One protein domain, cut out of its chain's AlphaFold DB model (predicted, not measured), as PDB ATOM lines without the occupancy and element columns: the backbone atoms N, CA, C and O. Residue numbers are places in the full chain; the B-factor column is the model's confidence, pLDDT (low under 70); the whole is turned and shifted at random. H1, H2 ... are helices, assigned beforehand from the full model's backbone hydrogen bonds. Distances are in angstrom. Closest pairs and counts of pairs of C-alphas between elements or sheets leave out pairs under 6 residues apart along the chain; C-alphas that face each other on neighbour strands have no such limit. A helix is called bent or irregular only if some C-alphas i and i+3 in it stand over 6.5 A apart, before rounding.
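What this domain is: This is residues 8 to 95 of the 102 residues of an uncharacterized protein of Ralstonia solanacearum CMR15 (UniProt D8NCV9). One very long helix, H3, makes the length of this domain, and a shorter helix, H2, folds back beside its first part as a helical hairpin with very unequal arms. H1 packs on the side of H2 away from H3 and crosses H2 steeply, and beyond this small head the rest of H3, residues 66 to 93, sticks out as a long arm. The printed part has 88 residues with three named helices, in the order H1, H2, H3, and no named strand; the class is all helix. The whole is extended, with a radius of gyration of the C-alphas of 21.5 A and spans of 72 by 25 by 14 A.

How they stand to each other: H3, residues 48 to 93, touches H2, residues 31 to 43, with its residues 50 to 61 alone. The closest C-alphas of this hairpin, those of Tyr 33 and Leu 58, are 6.5 A apart. H2 and H3 run opposite ways at a shallow tilt of 8 degrees. H1, residues 8 to 18, touches H2, and the closest C-alphas, those of Cys 13 and Ala 38, are 4.6 A apart. These two run opposite ways at a steep tilt of 54 degrees. H1 and H3 are apart. In H1 and H3 every O i to N i+4 pair is within hydrogen-bond range; in H2 it is 7 of 9.

Where its parts are: H3 measures 67.5 A from C-alpha 48 at (3.076, -6.709, -25.566) to C-alpha 93 at (-2.059, 60.215, -18.493). H2 measures 18.0 A; it is neither bent nor irregular, but only just: C-alphas 32 and 35 are 6.1 A apart. H1 measures 15.4 A and begins with C-alpha 8 at (20.412, 1.979, -39.670).

The domain as a whole: The two C-alphas farthest apart, those of Asn 47 and Gly 95, are 72.3 A apart. Residues 66 to 95 stand free, and the body without them spans 35 by 29 by 14 A. The link from H1 to H2, residues 19 to 30, is long, and that from H2 to H3 is tight. The printed part has no cut. Its mean pLDDT is 80.3, with residues 26 to 27, 45, 90 to 93 and 95 under 70.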
ATOM      1  N   PHE A   8      20.580   0.528 -39.653       89.12
ATOM      2  CA  PHE A   8      20.412   1.979 -39.670       89.12
ATOM      3  C   PHE A   8      19.577   2.469 -38.482       89.12
ATOM      4  O   PHE A   8      19.990   3.393 -37.792       89.12
ATOM      5  N   GLU A   9      18.447   1.821 -38.193       89.69
ATOM      6  CA  GLU A   9      17.621   2.158 -37.026       89.69
ATOM      7  C   GLU A   9      18.393   1.973 -35.722       89.69
ATOM      8  O   GLU A   9      18.296   2.812 -34.831       89.69
ATOM      9  N   LYS A  10      19.219   0.924 -35.633       90.38
ATOM     10  CA  LYS A  10      20.117   0.725 -34.496       90.38
ATOM     11  C   LYS A  10      21.092   1.893 -34.334       90.38
ATOM     12  O   LYS A  10      21.179   2.447 -33.247       90.38
ATOM     13  N   MET A  11      21.768   2.291 -35.412       93.12
ATOM     14  CA  MET A  11      22.696   3.425 -35.407       93.12
ATOM     15  C   MET A  11      22.005   4.718 -34.959       93.12
ATOM     16  O   MET A  11      22.552   5.451 -34.146       93.12
ATOM     17  N   VAL A  12      20.796   4.990 -35.456       90.75
ATOM     18  CA  VAL A  12      20.018   6.163 -35.036       90.75
ATOM     19  C   VAL A  12      19.657   6.081 -33.551       90.75
ATOM     20  O   VAL A  12      19.800   7.074 -32.847       90.75
ATOM     21  N   CYS A  13      19.238   4.913 -33.054       91.44
ATOM     22  CA  CYS A  13      18.943   4.728 -31.632       91.44
ATOM     23  C   CYS A  13      20.181   4.931 -30.750       91.44
ATOM     24  O   CYS A  13      20.066   5.546 -29.695       91.44
ATOM     25  N   ASP A  14      21.347   4.442 -31.179       94.00
ATOM     26  CA  ASP A  14      22.609   4.633 -30.459       94.00
ATOM     27  C   ASP A  14      22.958   6.133 -30.373       94.00
ATOM     28  O   ASP A  14      23.245   6.630 -29.288       94.00
ATOM     29  N   VAL A  15      22.819   6.890 -31.470       94.06
ATOM     30  CA  VAL A  15      23.057   8.349 -31.470       94.06
ATOM     31  C   VAL A  15      22.060   9.092 -30.579       94.06
ATOM     32  O   VAL A  15      22.466   9.966 -29.823       94.06
ATOM     33  N   ILE A  16      20.772   8.730 -30.627       92.06
ATOM     34  CA  ILE A  16      19.752   9.320 -29.745       92.06
ATOM     35  C   ILE A  16      20.108   9.087 -28.277       92.06
ATOM     36  O   ILE A  16      19.875   9.964 -27.465       92.06
ATOM     37  N   VAL A  17      20.642   7.919 -27.915       91.44
ATOM     38  CA  VAL A  17      20.998   7.606 -26.523       91.44
ATOM     39  C   VAL A  17      22.283   8.309 -26.077       91.44
ATOM     40  O   VAL A  17      22.384   8.693 -24.911       91.44
ATOM     41  N   ASP A  18      23.253   8.459 -26.977       94.25
ATOM     42  CA  ASP A  18      24.564   9.034 -26.666       94.25
ATOM     43  C   ASP A  18      24.575  10.572 -26.691       94.25
ATOM     44  O   ASP A  18      25.368  11.188 -25.976       94.25
ATOM     45  N   ASP A  19      23.703  11.199 -27.485       92.00
ATOM     46  CA  ASP A  19      23.617  12.653 -27.626       92.00
ATOM     47  C   ASP A  19      22.236  13.192 -27.195       92.00
ATOM     48  O   ASP A  19      21.266  13.127 -27.961       92.00
ATOM     49  N   PRO A  20      22.155  13.812 -25.997       85.44
ATOM     50  CA  PRO A  20      20.937  14.432 -25.488       85.44
ATOM     51  C   PRO A  20      20.344  15.541 -26.355       85.44
ATOM     52  O   PRO A  20      19.175  15.872 -26.200       85.44
ATOM     53  N   HIS A  21      21.133  16.120 -27.259       88.06
ATOM     54  CA  HIS A  21      20.721  17.249 -28.090       88.06
ATOM     55  C   HIS A  21      20.434  16.829 -29.531       88.06
ATOM     56  O   HIS A  21      19.978  17.650 -30.324       88.06
ATOM     57  N   TYR A  22      20.654  15.558 -29.882       86.25
ATOM     58  CA  TYR A  22      20.470  15.064 -31.247       86.25
ATOM     59  C   TYR A  22      19.048  15.287 -31.769       86.25
ATOM     60  O   TYR A  22      18.837  15.502 -32.963       86.25
ATOM     61  N   CYS A  23      18.061  15.226 -30.873       83.69
ATOM     62  CA  CYS A  23      16.663  15.425 -31.227       83.69
ATOM     63  C   CYS A  23      16.184  16.869 -31.028       83.69
ATOM     64  O   CYS A  23      15.108  17.207 -31.516       83.69
ATOM     65  N   SER A  24      16.944  17.708 -30.324       84.06
ATOM     66  CA  SER A  24      16.525  19.065 -29.987       84.06
ATOM     67  C   SER A  24      16.579  19.966 -31.224       84.06
ATOM     68  O   SER A  24      17.589  20.040 -31.924       84.06
ATOM     69  N   ASN A  25      15.492  20.683 -31.490       78.31
ATOM     70  CA  ASN A  25      15.411  21.701 -32.537       78.31
ATOM     71  C   ASN A  25      14.714  22.948 -31.975       78.31
ATOM     72  O   ASN A  25      13.983  22.832 -31.005       78.31
ATOM     73  N   GLU A  26      14.953  24.128 -32.549       65.00
ATOM     74  CA  GLU A  26      14.450  25.449 -32.126       65.00
ATOM     75  C   GLU A  26      13.112  25.421 -31.348       65.00
ATOM     76  O   GLU A  26      12.030  25.414 -31.930       65.00
ATOM     77  N   GLY A  27      13.191  25.407 -30.010       67.38
ATOM     78  CA  GLY A  27      12.029  25.473 -29.109       67.38
ATOM     79  C   GLY A  27      11.313  24.149 -28.810       67.38
ATOM     80  O   GLY A  27      10.404  24.132 -27.987       67.38
ATOM     81  N   HIS A  28      11.723  23.035 -29.413       71.38
ATOM     82  CA  HIS A  28      11.175  21.710 -29.151       71.38
ATOM     83  C   HIS A  28      12.287  20.715 -28.810       71.38
ATOM     84  O   HIS A  28      13.186  20.458 -29.613       71.38
ATOM     85  N   ASP A  29      12.203  20.122 -27.619       80.44
ATOM     86  CA  ASP A  29      13.134  19.088 -27.177       80.44
ATOM     87  C   ASP A  29      12.434  17.724 -27.050       80.44
ATOM     88  O   ASP A  29      11.986  17.338 -25.967       80.44
ATOM     89  N   PRO A  30      12.308  16.974 -28.158       79.56
ATOM     90  CA  PRO A  30      11.673  15.665 -28.156       79.56
ATOM     91  C   PRO A  30      12.545  14.567 -27.534       79.56
ATOM     92  O   PRO A  30      12.115  13.415 -27.429       79.56
ATOM     93  N   HIS A  31      13.771  14.890 -27.114       84.94
ATOM     94  CA  HIS A  31      14.698  13.915 -26.558       84.94
ATOM     95  C   HIS A  31      14.096  13.155 -25.361       84.94
ATOM     96  O   HIS A  31      14.255  11.935 -25.268       84.94
ATOM     97  N   SER A  32      13.297  13.830 -24.524       80.31
ATOM     98  CA  SER A  32      12.675  13.250 -23.323       80.31
ATOM     99  C   SER A  32      11.786  12.031 -23.587       80.31
ATOM    100  O   SER A  32      11.604  11.204 -22.692       80.31
ATOM    101  N   TYR A  33      11.224  11.907 -24.792       79.50
ATOM    102  CA  TYR A  33      10.430  10.746 -25.191       79.50
ATOM    103  C   TYR A  33      11.100   9.895 -26.270       79.50
ATOM    104  O   TYR A  33      10.788   8.709 -26.377       79.50
ATOM    105  N   MET A  34      12.046  10.445 -27.034       86.75
ATOM    106  CA  MET A  34      12.809   9.686 -28.029       86.75
ATOM    107  C   MET A  34      13.864   8.774 -27.391       86.75
ATOM    108  O   MET A  34      14.061   7.657 -27.870       86.75
ATOM    109  N   GLU A  35      14.501   9.188 -26.292       89.19
ATOM    110  CA  GLU A  35      15.496   8.367 -25.591       89.19
ATOM    111  C   GLU A  35      14.894   7.054 -25.032       89.19
ATOM    112  O   GLU A  35      15.438   5.980 -25.324       89.19
ATOM    113  N   PRO A  36      13.751   7.053 -24.309       84.06
ATOM    114  CA  PRO A  36      13.106   5.813 -23.864       84.06
ATOM    115  C   PRO A  36      12.723   4.875 -25.016       84.06
ATOM    116  O   PRO A  36      12.923   3.659 -24.910       84.06
ATOM    117  N   VAL A  37      12.231   5.430 -26.133       85.38
ATOM    118  CA  VAL A  37      11.892   4.675 -27.352       85.38
ATOM    119  C   VAL A  37      13.139   4.007 -27.928       85.38
ATOM    120  O   VAL A  37      13.142   2.792 -28.131       85.38
ATOM    121  N   ALA A  38      14.224   4.762 -28.116       88.75
ATOM    122  CA  ALA A  38      15.492   4.243 -28.619       88.75
ATOM    123  C   ALA A  38      16.046   3.127 -27.715       88.75
ATOM    124  O   ALA A  38      16.416   2.053 -28.194       88.75
ATOM    125  N   ARG A  39      16.009   3.310 -26.388       87.50
ATOM    126  CA  ARG A  39      16.425   2.280 -25.417       87.50
ATOM    127  C   ARG A  39      15.544   1.029 -25.458       87.50
ATOM    128  O   ARG A  39      16.040  -0.071 -25.209       87.50
ATOM    129  N   ALA A  40      14.241   1.161 -25.704       83.94
ATOM    130  CA  ALA A  40      13.342   0.015 -25.860       83.94
ATOM    131  C   ALA A  40      13.640  -0.758 -27.155       83.94
ATOM    132  O   ALA A  40      13.767  -1.984 -27.130       83.94
ATOM    133  N   MET A  41      13.851  -0.036 -28.259       84.31
ATOM    134  CA  MET A  41      14.215  -0.608 -29.556       84.31
ATOM    135  C   MET A  41      15.552  -1.361 -29.500       84.31
ATOM    136  O   MET A  41      15.631  -2.496 -29.969       84.31
ATOM    137  N   LEU A  42      16.577  -0.786 -28.860       87.38
ATOM    138  CA  LEU A  42      17.901  -1.405 -28.706       87.38
ATOM    139  C   LEU A  42      17.892  -2.671 -27.845       87.38
ATOM    140  O   LEU A  42      18.643  -3.606 -28.124       87.38
ATOM    141  N   ARG A  43      17.044  -2.719 -26.811       84.56
ATOM    142  CA  ARG A  43      16.876  -3.916 -25.971       84.56
ATOM    143  C   ARG A  43      16.197  -5.064 -26.717       84.56
ATOM    144  O   ARG A  43      16.365  -6.214 -26.330       84.56
ATOM    145  N   GLY A  44      15.445  -4.765 -27.779       77.94
ATOM    146  CA  GLY A  44      14.628  -5.758 -28.479       77.94
ATOM    147  C   GLY A  44      13.456  -6.279 -27.638       77.94
ATOM    148  O   GLY A  44      12.799  -7.241 -28.036       77.94
ATOM    149  N   ASP A  45      13.175  -5.637 -26.501       69.50
ATOM    150  CA  ASP A  45      12.077  -5.956 -25.589       69.50
ATOM    151  C   ASP A  45      10.765  -5.382 -26.144       69.50
ATOM    152  O   ASP A  45      10.154  -4.498 -25.558       69.50
ATOM    153  N   LEU A  46      10.330  -5.866 -27.309       71.56
ATOM    154  CA  LEU A  46       9.100  -5.427 -27.990       71.56
ATOM    155  C   LEU A  46       7.914  -6.363 -27.709       71.56
ATOM    156  O   LEU A  46       7.048  -6.561 -28.559       71.56
ATOM    157  N   ASN A  47       7.890  -6.990 -26.533       79.19
ATOM    158  CA  ASN A  47       6.738  -7.785 -26.113       79.19
ATOM    159  C   ASN A  47       5.531  -6.881 -25.790       79.19
ATOM    160  O   ASN A  47       5.688  -5.683 -25.548       79.19
ATOM    161  N   ASP A  48       4.328  -7.460 -25.752       80.12
ATOM    162  CA  ASP A  48       3.076  -6.709 -25.566       80.12
ATOM    163  C   ASP A  48       3.087  -5.804 -24.323       80.12
ATOM    164  O   ASP A  48       2.594  -4.677 -24.360       80.12
ATOM    165  N   ALA A  49       3.687  -6.267 -23.222       78.88
ATOM    166  CA  ALA A  49       3.772  -5.502 -21.982       78.88
ATOM    167  C   ALA A  49       4.709  -4.290 -22.112       78.88
ATOM    168  O   ALA A  49       4.372  -3.193 -21.663       78.88
ATOM    169  N   ALA A  50       5.866  -4.467 -22.750       74.12
ATOM    170  CA  ALA A  50       6.823  -3.396 -22.992       74.12
ATOM    171  C   ALA A  50       6.278  -2.360 -23.988       74.12
ATOM    172  O   ALA A  50       6.395  -1.159 -23.747       74.12
ATOM    173  N   MET A  51       5.584  -2.808 -25.038       80.50
ATOM    174  CA  MET A  51       4.897  -1.926 -25.987       80.50
ATOM    175  C   MET A  51       3.771  -1.126 -25.321       80.50
ATOM    176  O   MET A  51       3.616   0.065 -25.591       80.50
ATOM    177  N   ALA A  52       3.012  -1.739 -24.406       82.25
ATOM    178  CA  ALA A  52       1.993  -1.037 -23.628       82.25
ATOM    179  C   ALA A  52       2.595   0.013 -22.675       82.25
ATOM    180  O   ALA A  52       2.026   1.098 -22.522       82.25
ATOM    181  N   SER A  53       3.746  -0.280 -22.054       79.62
ATOM    182  CA  SER A  53       4.481   0.688 -21.225       79.62
ATOM    183  C   SER A  53       4.967   1.872 -22.056       79.62
ATOM    184  O   SER A  53       4.690   3.017 -21.705       79.62
ATOM    185  N   LEU A  54       5.596   1.596 -23.203       82.50
ATOM    186  CA  LEU A  54       6.082   2.624 -24.117       82.50
ATOM    187  C   LEU A  54       4.942   3.522 -24.615       82.50
ATOM    188  O   LEU A  54       5.045   4.746 -24.588       82.50
ATOM    189  N   GLY A  55       3.811   2.924 -25.000       82.19
ATOM    190  CA  GLY A  55       2.620   3.672 -25.401       82.19
ATOM    191  C   GLY A  55       2.090   4.584 -24.290       82.19
ATOM    192  O   GLY A  55       1.700   5.720 -24.558       82.19
ATOM    193  N   ARG A  56       2.113   4.132 -23.030       83.44
ATOM    194  CA  ARG A  56       1.714   4.961 -21.882       83.44
ATOM    195  C   ARG A  56       2.665   6.140 -21.671       83.44
ATOM    196  O   ARG A  56       2.183   7.236 -21.395       83.44
ATOM    197  N   GLU A  57       3.971   5.929 -21.792       81.75
ATOM    198  CA  GLU A  57       4.981   6.990 -21.671       81.75
ATOM    199  C   GLU A  57       4.800   8.061 -22.758       81.75
ATOM    200  O   GLU A  57       4.743   9.249 -22.439       81.75
ATOM    201  N   LEU A  58       4.575   7.650 -24.011       83.31
ATOM    202  CA  LEU A  58       4.305   8.565 -25.128       83.31
ATOM    203  C   LEU A  58       3.031   9.397 -24.913       83.31
ATOM    204  O   LEU A  58       3.040  10.611 -25.110       83.31
ATOM    205  N   VAL A  59       1.939   8.775 -24.453       83.75
ATOM    206  CA  VAL A  59       0.686   9.495 -24.153       83.75
ATOM    207  C   VAL A  59       0.879  10.495 -23.011       83.75
ATOM    208  O   VAL A  59       0.347  11.603 -23.061       83.75
ATOM    209  N   GLN A  60       1.640  10.132 -21.977       83.12
ATOM    210  CA  GLN A  60       1.937  11.046 -20.874       83.12
ATOM    211  C   GLN A  60       2.785  12.234 -21.322       83.12
ATOM    212  O   GLN A  60       2.531  13.346 -20.860       83.12
ATOM    213  N   GLN A  61       3.753  12.014 -22.213       81.56
ATOM    214  CA  GLN A  61       4.537  13.103 -22.778       81.56
ATOM    215  C   GLN A  61       3.654  14.045 -23.599       81.56
ATOM    216  O   GLN A  61       3.636  15.238 -23.322       81.56
ATOM    217  N   PHE A  62       2.837  13.517 -24.509       79.50
ATOM    218  CA  PHE A  62       1.919  14.328 -25.311       79.50
ATOM    219  C   PHE A  62       0.996  15.208 -24.449       79.50
ATOM    220  O   PHE A  62       0.782  16.385 -24.731       79.50
ATOM    221  N   LEU A  63       0.483  14.661 -23.342       81.81
ATOM    222  CA  LEU A  63      -0.337  15.414 -22.385       81.81
ATOM    223  C   LEU A  63       0.442  16.503 -21.627       81.81
ATOM    224  O   LEU A  63      -0.171  17.469 -21.164       81.81
ATOM    225  N   ARG A  64       1.756  16.344 -21.440       81.50
ATOM    226  CA  ARG A  64       2.619  17.400 -20.889       81.50
ATOM    227  C   ARG A  64       2.854  18.487 -21.925       81.50
ATOM    228  O   ARG A  64       2.663  19.648 -21.591       81.50
ATOM    229  N   ASP A  65       3.163  18.111 -23.160       80.44
ATOM    230  CA  ASP A  65       3.458  19.056 -24.239       80.44
ATOM    231  C   ASP A  65       2.250  19.953 -24.543       80.44
ATOM    232  O   ASP A  65       2.395  21.171 -24.596       80.44
ATOM    233  N   ILE A  66       1.035  19.386 -24.620       80.25
ATOM    234  CA  ILE A  66      -0.199  20.182 -24.763       80.25
ATOM    235  C   ILE A  66      -0.352  21.170 -23.610       80.25
ATOM    236  O   ILE A  66      -0.717  22.322 -23.820       80.25
ATOM    237  N   ARG A  67      -0.113  20.723 -22.375       76.56
ATOM    238  CA  ARG A  67      -0.276  21.578 -21.196       76.56
ATOM    239  C   ARG A  67       0.706  22.742 -21.214       76.56
ATOM    240  O   ARG A  67       0.311  23.847 -20.863       76.56
ATOM    241  N   SER A  68       1.951  22.490 -21.609       76.12
ATOM    242  CA  SER A  68       2.958  23.536 -21.776       76.12
ATOM    243  C   SER A  68       2.551  24.519 -22.870       76.12
ATOM    244  O   SER A  68       2.559  25.715 -22.618       76.12
ATOM    245  N   ALA A  69       2.092  24.029 -24.027       76.06
ATOM    246  CA  ALA A  69       1.633  24.883 -25.123       76.06
ATOM    247  C   ALA A  69       0.443  25.773 -24.719       76.06
ATOM    248  O   ALA A  69       0.434  26.963 -25.012       76.06
ATOM    249  N   VAL A  70      -0.532  25.219 -23.987       76.00
ATOM    250  CA  VAL A  70      -1.669  25.993 -23.460       76.00
ATOM    251  C   VAL A  70      -1.199  27.056 -22.465       76.00
ATOM    252  O   VAL A  70      -1.643  28.195 -22.541       76.00
ATOM    253  N   ALA A  71      -0.277  26.719 -21.560       77.62
ATOM    254  CA  ALA A  71       0.258  27.681 -20.598       77.62
ATOM    255  C   ALA A  71       1.072  28.804 -21.271       77.62
ATOM    256  O   ALA A  71       1.017  29.951 -20.832       77.62
ATOM    257  N   GLU A  72       1.817  28.491 -22.332       78.31
ATOM    258  CA  GLU A  72       2.538  29.484 -23.137       78.31
ATOM    259  C   GLU A  72       1.573  30.426 -23.869       78.31
ATOM    260  O   GLU A  72       1.798  31.638 -23.892       78.31
ATOM    261  N   GLU A  73       0.477  29.896 -24.414       75.12
ATOM    262  CA  GLU A  73      -0.560  30.693 -25.073       75.12
ATOM    263  C   GLU A  73      -1.308  31.600 -24.079       75.12
ATOM    264  O   GLU A  73      -1.505  32.783 -24.359       75.12
ATOM    265  N   GLU A  74      -1.643  31.092 -22.886       75.06
ATOM    266  CA  GLU A  74      -2.222  31.891 -21.795       75.06
ATOM    267  C   GLU A  74      -1.276  33.023 -21.363       75.06
ATOM    268  O   GLU A  74      -1.691  34.178 -21.277       75.06
ATOM    269  N   ALA A  75       0.015  32.731 -21.176       78.94
ATOM    270  CA  ALA A  75       1.007  33.743 -20.812       78.94
ATOM    271  C   ALA A  75       1.180  34.818 -21.899       78.94
ATOM    272  O   ALA A  75       1.366  35.997 -21.588       78.94
ATOM    273  N   HIS A  76       1.107  34.432 -23.176       75.56
ATOM    274  CA  HIS A  76       1.151  35.373 -24.293       75.56
ATOM    275  C   HIS A  76      -0.100  36.264 -24.330       75.56
ATOM    276  O   HIS A  76       0.007  37.472 -24.547       75.56
ATOM    277  N   ALA A  77      -1.282  35.695 -24.085       71.44
ATOM    278  CA  ALA A  77      -2.525  36.455 -23.998       71.44
ATOM    279  C   ALA A  77      -2.494  37.465 -22.837       71.44
ATOM    280  O   ALA A  77      -2.814  38.638 -23.038       71.44
ATOM    281  N   ASP A  78      -2.025  37.048 -21.659       78.69
ATOM    282  CA  ASP A  78      -1.869  37.922 -20.492       78.69
ATOM    283  C   ASP A  78      -0.877  39.067 -20.757       78.69
ATOM    284  O   ASP A  78      -1.115  40.211 -20.355       78.69
ATOM    285  N   ALA A  79       0.220  38.790 -21.470       79.31
ATOM    286  CA  ALA A  79       1.199  39.804 -21.849       79.31
ATOM    287  C   ALA A  79       0.603  40.871 -22.784       79.31
ATOM    288  O   ALA A  79       0.833  42.063 -22.567       79.31
ATOM    289  N   LEU A  80      -0.203  40.464 -23.772       76.50
ATOM    290  CA  LEU A  80      -0.883  41.388 -24.686       76.50
ATOM    291  C   LEU A  80      -1.899  42.277 -23.954       76.50
ATOM    292  O   LEU A  80      -1.938  43.484 -24.194       76.50
ATOM    293  N   ILE A  81      -2.673  41.711 -23.023       77.25
ATOM    294  CA  ILE A  81      -3.628  42.475 -22.205       77.25
ATOM    295  C   ILE A  81      -2.882  43.487 -21.325       77.25
ATOM    296  O   ILE A  81      -3.261  44.657 -21.250       77.25
ATOM    297  N   ALA A  82      -1.785  43.071 -20.686       80.19
ATOM    298  CA  ALA A  82      -0.980  43.960 -19.855       80.19
ATOM    299  C   ALA A  82      -0.357  45.115 -20.659       80.19
ATOM    300  O   ALA A  82      -0.271  46.240 -20.148       80.19
ATOM    301  N   GLU A  83       0.064  44.858 -21.901       73.00
ATOM    302  CA  GLU A  83       0.584  45.873 -22.820       73.00
ATOM    303  C   GLU A  83      -0.507  46.863 -23.251       73.00
ATOM    304  O   GLU A  83      -0.295  48.077 -23.164       73.00
ATOM    305  N   GLU A  84      -1.694  46.374 -23.625       73.75
ATOM    306  CA  GLU A  84      -2.842  47.212 -23.991       73.75
ATOM    307  C   GLU A  84      -3.262  48.116 -22.825       73.75
ATOM    308  O   GLU A  84      -3.347  49.339 -22.974       73.75
ATOM    309  N   GLU A  85      -3.411  47.563 -21.620       75.50
ATOM    310  CA  GLU A  85      -3.742  48.354 -20.436       75.50
ATOM    311  C   GLU A  85      -2.649  49.369 -20.074       75.50
ATOM    312  O   GLU A  85      -2.940  50.472 -19.593       75.50
ATOM    313  N   ALA A  86      -1.373  49.014 -20.257       71.12
ATOM    314  CA  ALA A  86      -0.267  49.941 -20.044       71.12
ATOM    315  C   ALA A  86      -0.313  51.097 -21.052       71.12
ATOM    316  O   ALA A  86      -0.151  52.256 -20.651       71.12
ATOM    317  N   GLY A  87      -0.611  50.795 -22.319       70.88
ATOM    318  CA  GLY A  87      -0.836  51.764 -23.387       70.88
ATOM    319  C   GLY A  87      -2.016  52.692 -23.099       70.88
ATOM    320  O   GLY A  87      -1.868  53.913 -23.155       70.88
ATOM    321  N   GLU A  88      -3.161  52.155 -22.681       71.44
ATOM    322  CA  GLU A  88      -4.334  52.953 -22.314       71.44
ATOM    323  C   GLU A  88      -4.088  53.843 -21.090       71.44
ATOM    324  O   GLU A  88      -4.540  54.993 -21.040       71.44
ATOM    325  N   ARG A  89      -3.376  53.334 -20.075       70.88
ATOM    326  CA  ARG A  89      -2.989  54.119 -18.893       70.88
ATOM    327  C   ARG A  89      -2.035  55.250 -19.276       70.88
ATOM    328  O   ARG A  89      -2.184  56.362 -18.762       70.88
ATOM    329  N   ALA A  90      -1.086  54.998 -20.175       69.62
ATOM    330  CA  ALA A  90      -0.189  56.020 -20.705       69.62
ATOM    331  C   ALA A  90      -0.951  57.071 -21.533       69.62
ATOM    332  O   ALA A  90      -0.788  58.268 -21.292       69.62
ATOM    333  N   ALA A  91      -1.853  56.648 -22.421       69.69
ATOM    334  CA  ALA A  91      -2.684  57.533 -23.240       69.69
ATOM    335  C   ALA A  91      -3.612  58.421 -22.392       69.69
ATOM    336  O   ALA A  91      -3.708  59.627 -22.630       69.69
ATOM    337  N   ARG A  92      -4.235  57.858 -21.344       68.81
ATOM    338  CA  ARG A  92      -5.038  58.619 -20.370       68.81
ATOM    339  C   ARG A  92      -4.205  59.637 -19.594       68.81
ATOM    340  O   ARG A  92      -4.662  60.759 -19.395       68.81
ATOM    341  N   ARG A  93      -2.980  59.287 -19.184       68.62
ATOM    342  CA  ARG A  93      -2.059  60.215 -18.493       68.62
ATOM    343  C   ARG A  93      -1.562  61.346 -19.392       68.62
ATOM    344  O   ARG A  93      -1.324  62.440 -18.897       68.62
ATOM    345  N   LEU A  94      -1.433  61.094 -20.692       76.44
ATOM    346  CA  LEU A  94      -1.048  62.090 -21.695       76.44
ATOM    347  C   LEU A  94      -2.240  62.915 -22.220       76.44
ATOM    348  O   LEU A  94      -2.050  63.783 -23.067       76.44
ATOM    349  N   GLY A  95      -3.459  62.679 -21.717       56.44
ATOM    350  CA  GLY A  95      -4.655  63.448 -22.080       56.44
ATOM    351  C   GLY A  95      -5.225  63.134 -23.467       56.44
ATOM    352  O   GLY A  95      -6.046  63.895 -23.973       56.44
TER     353      GLY A  95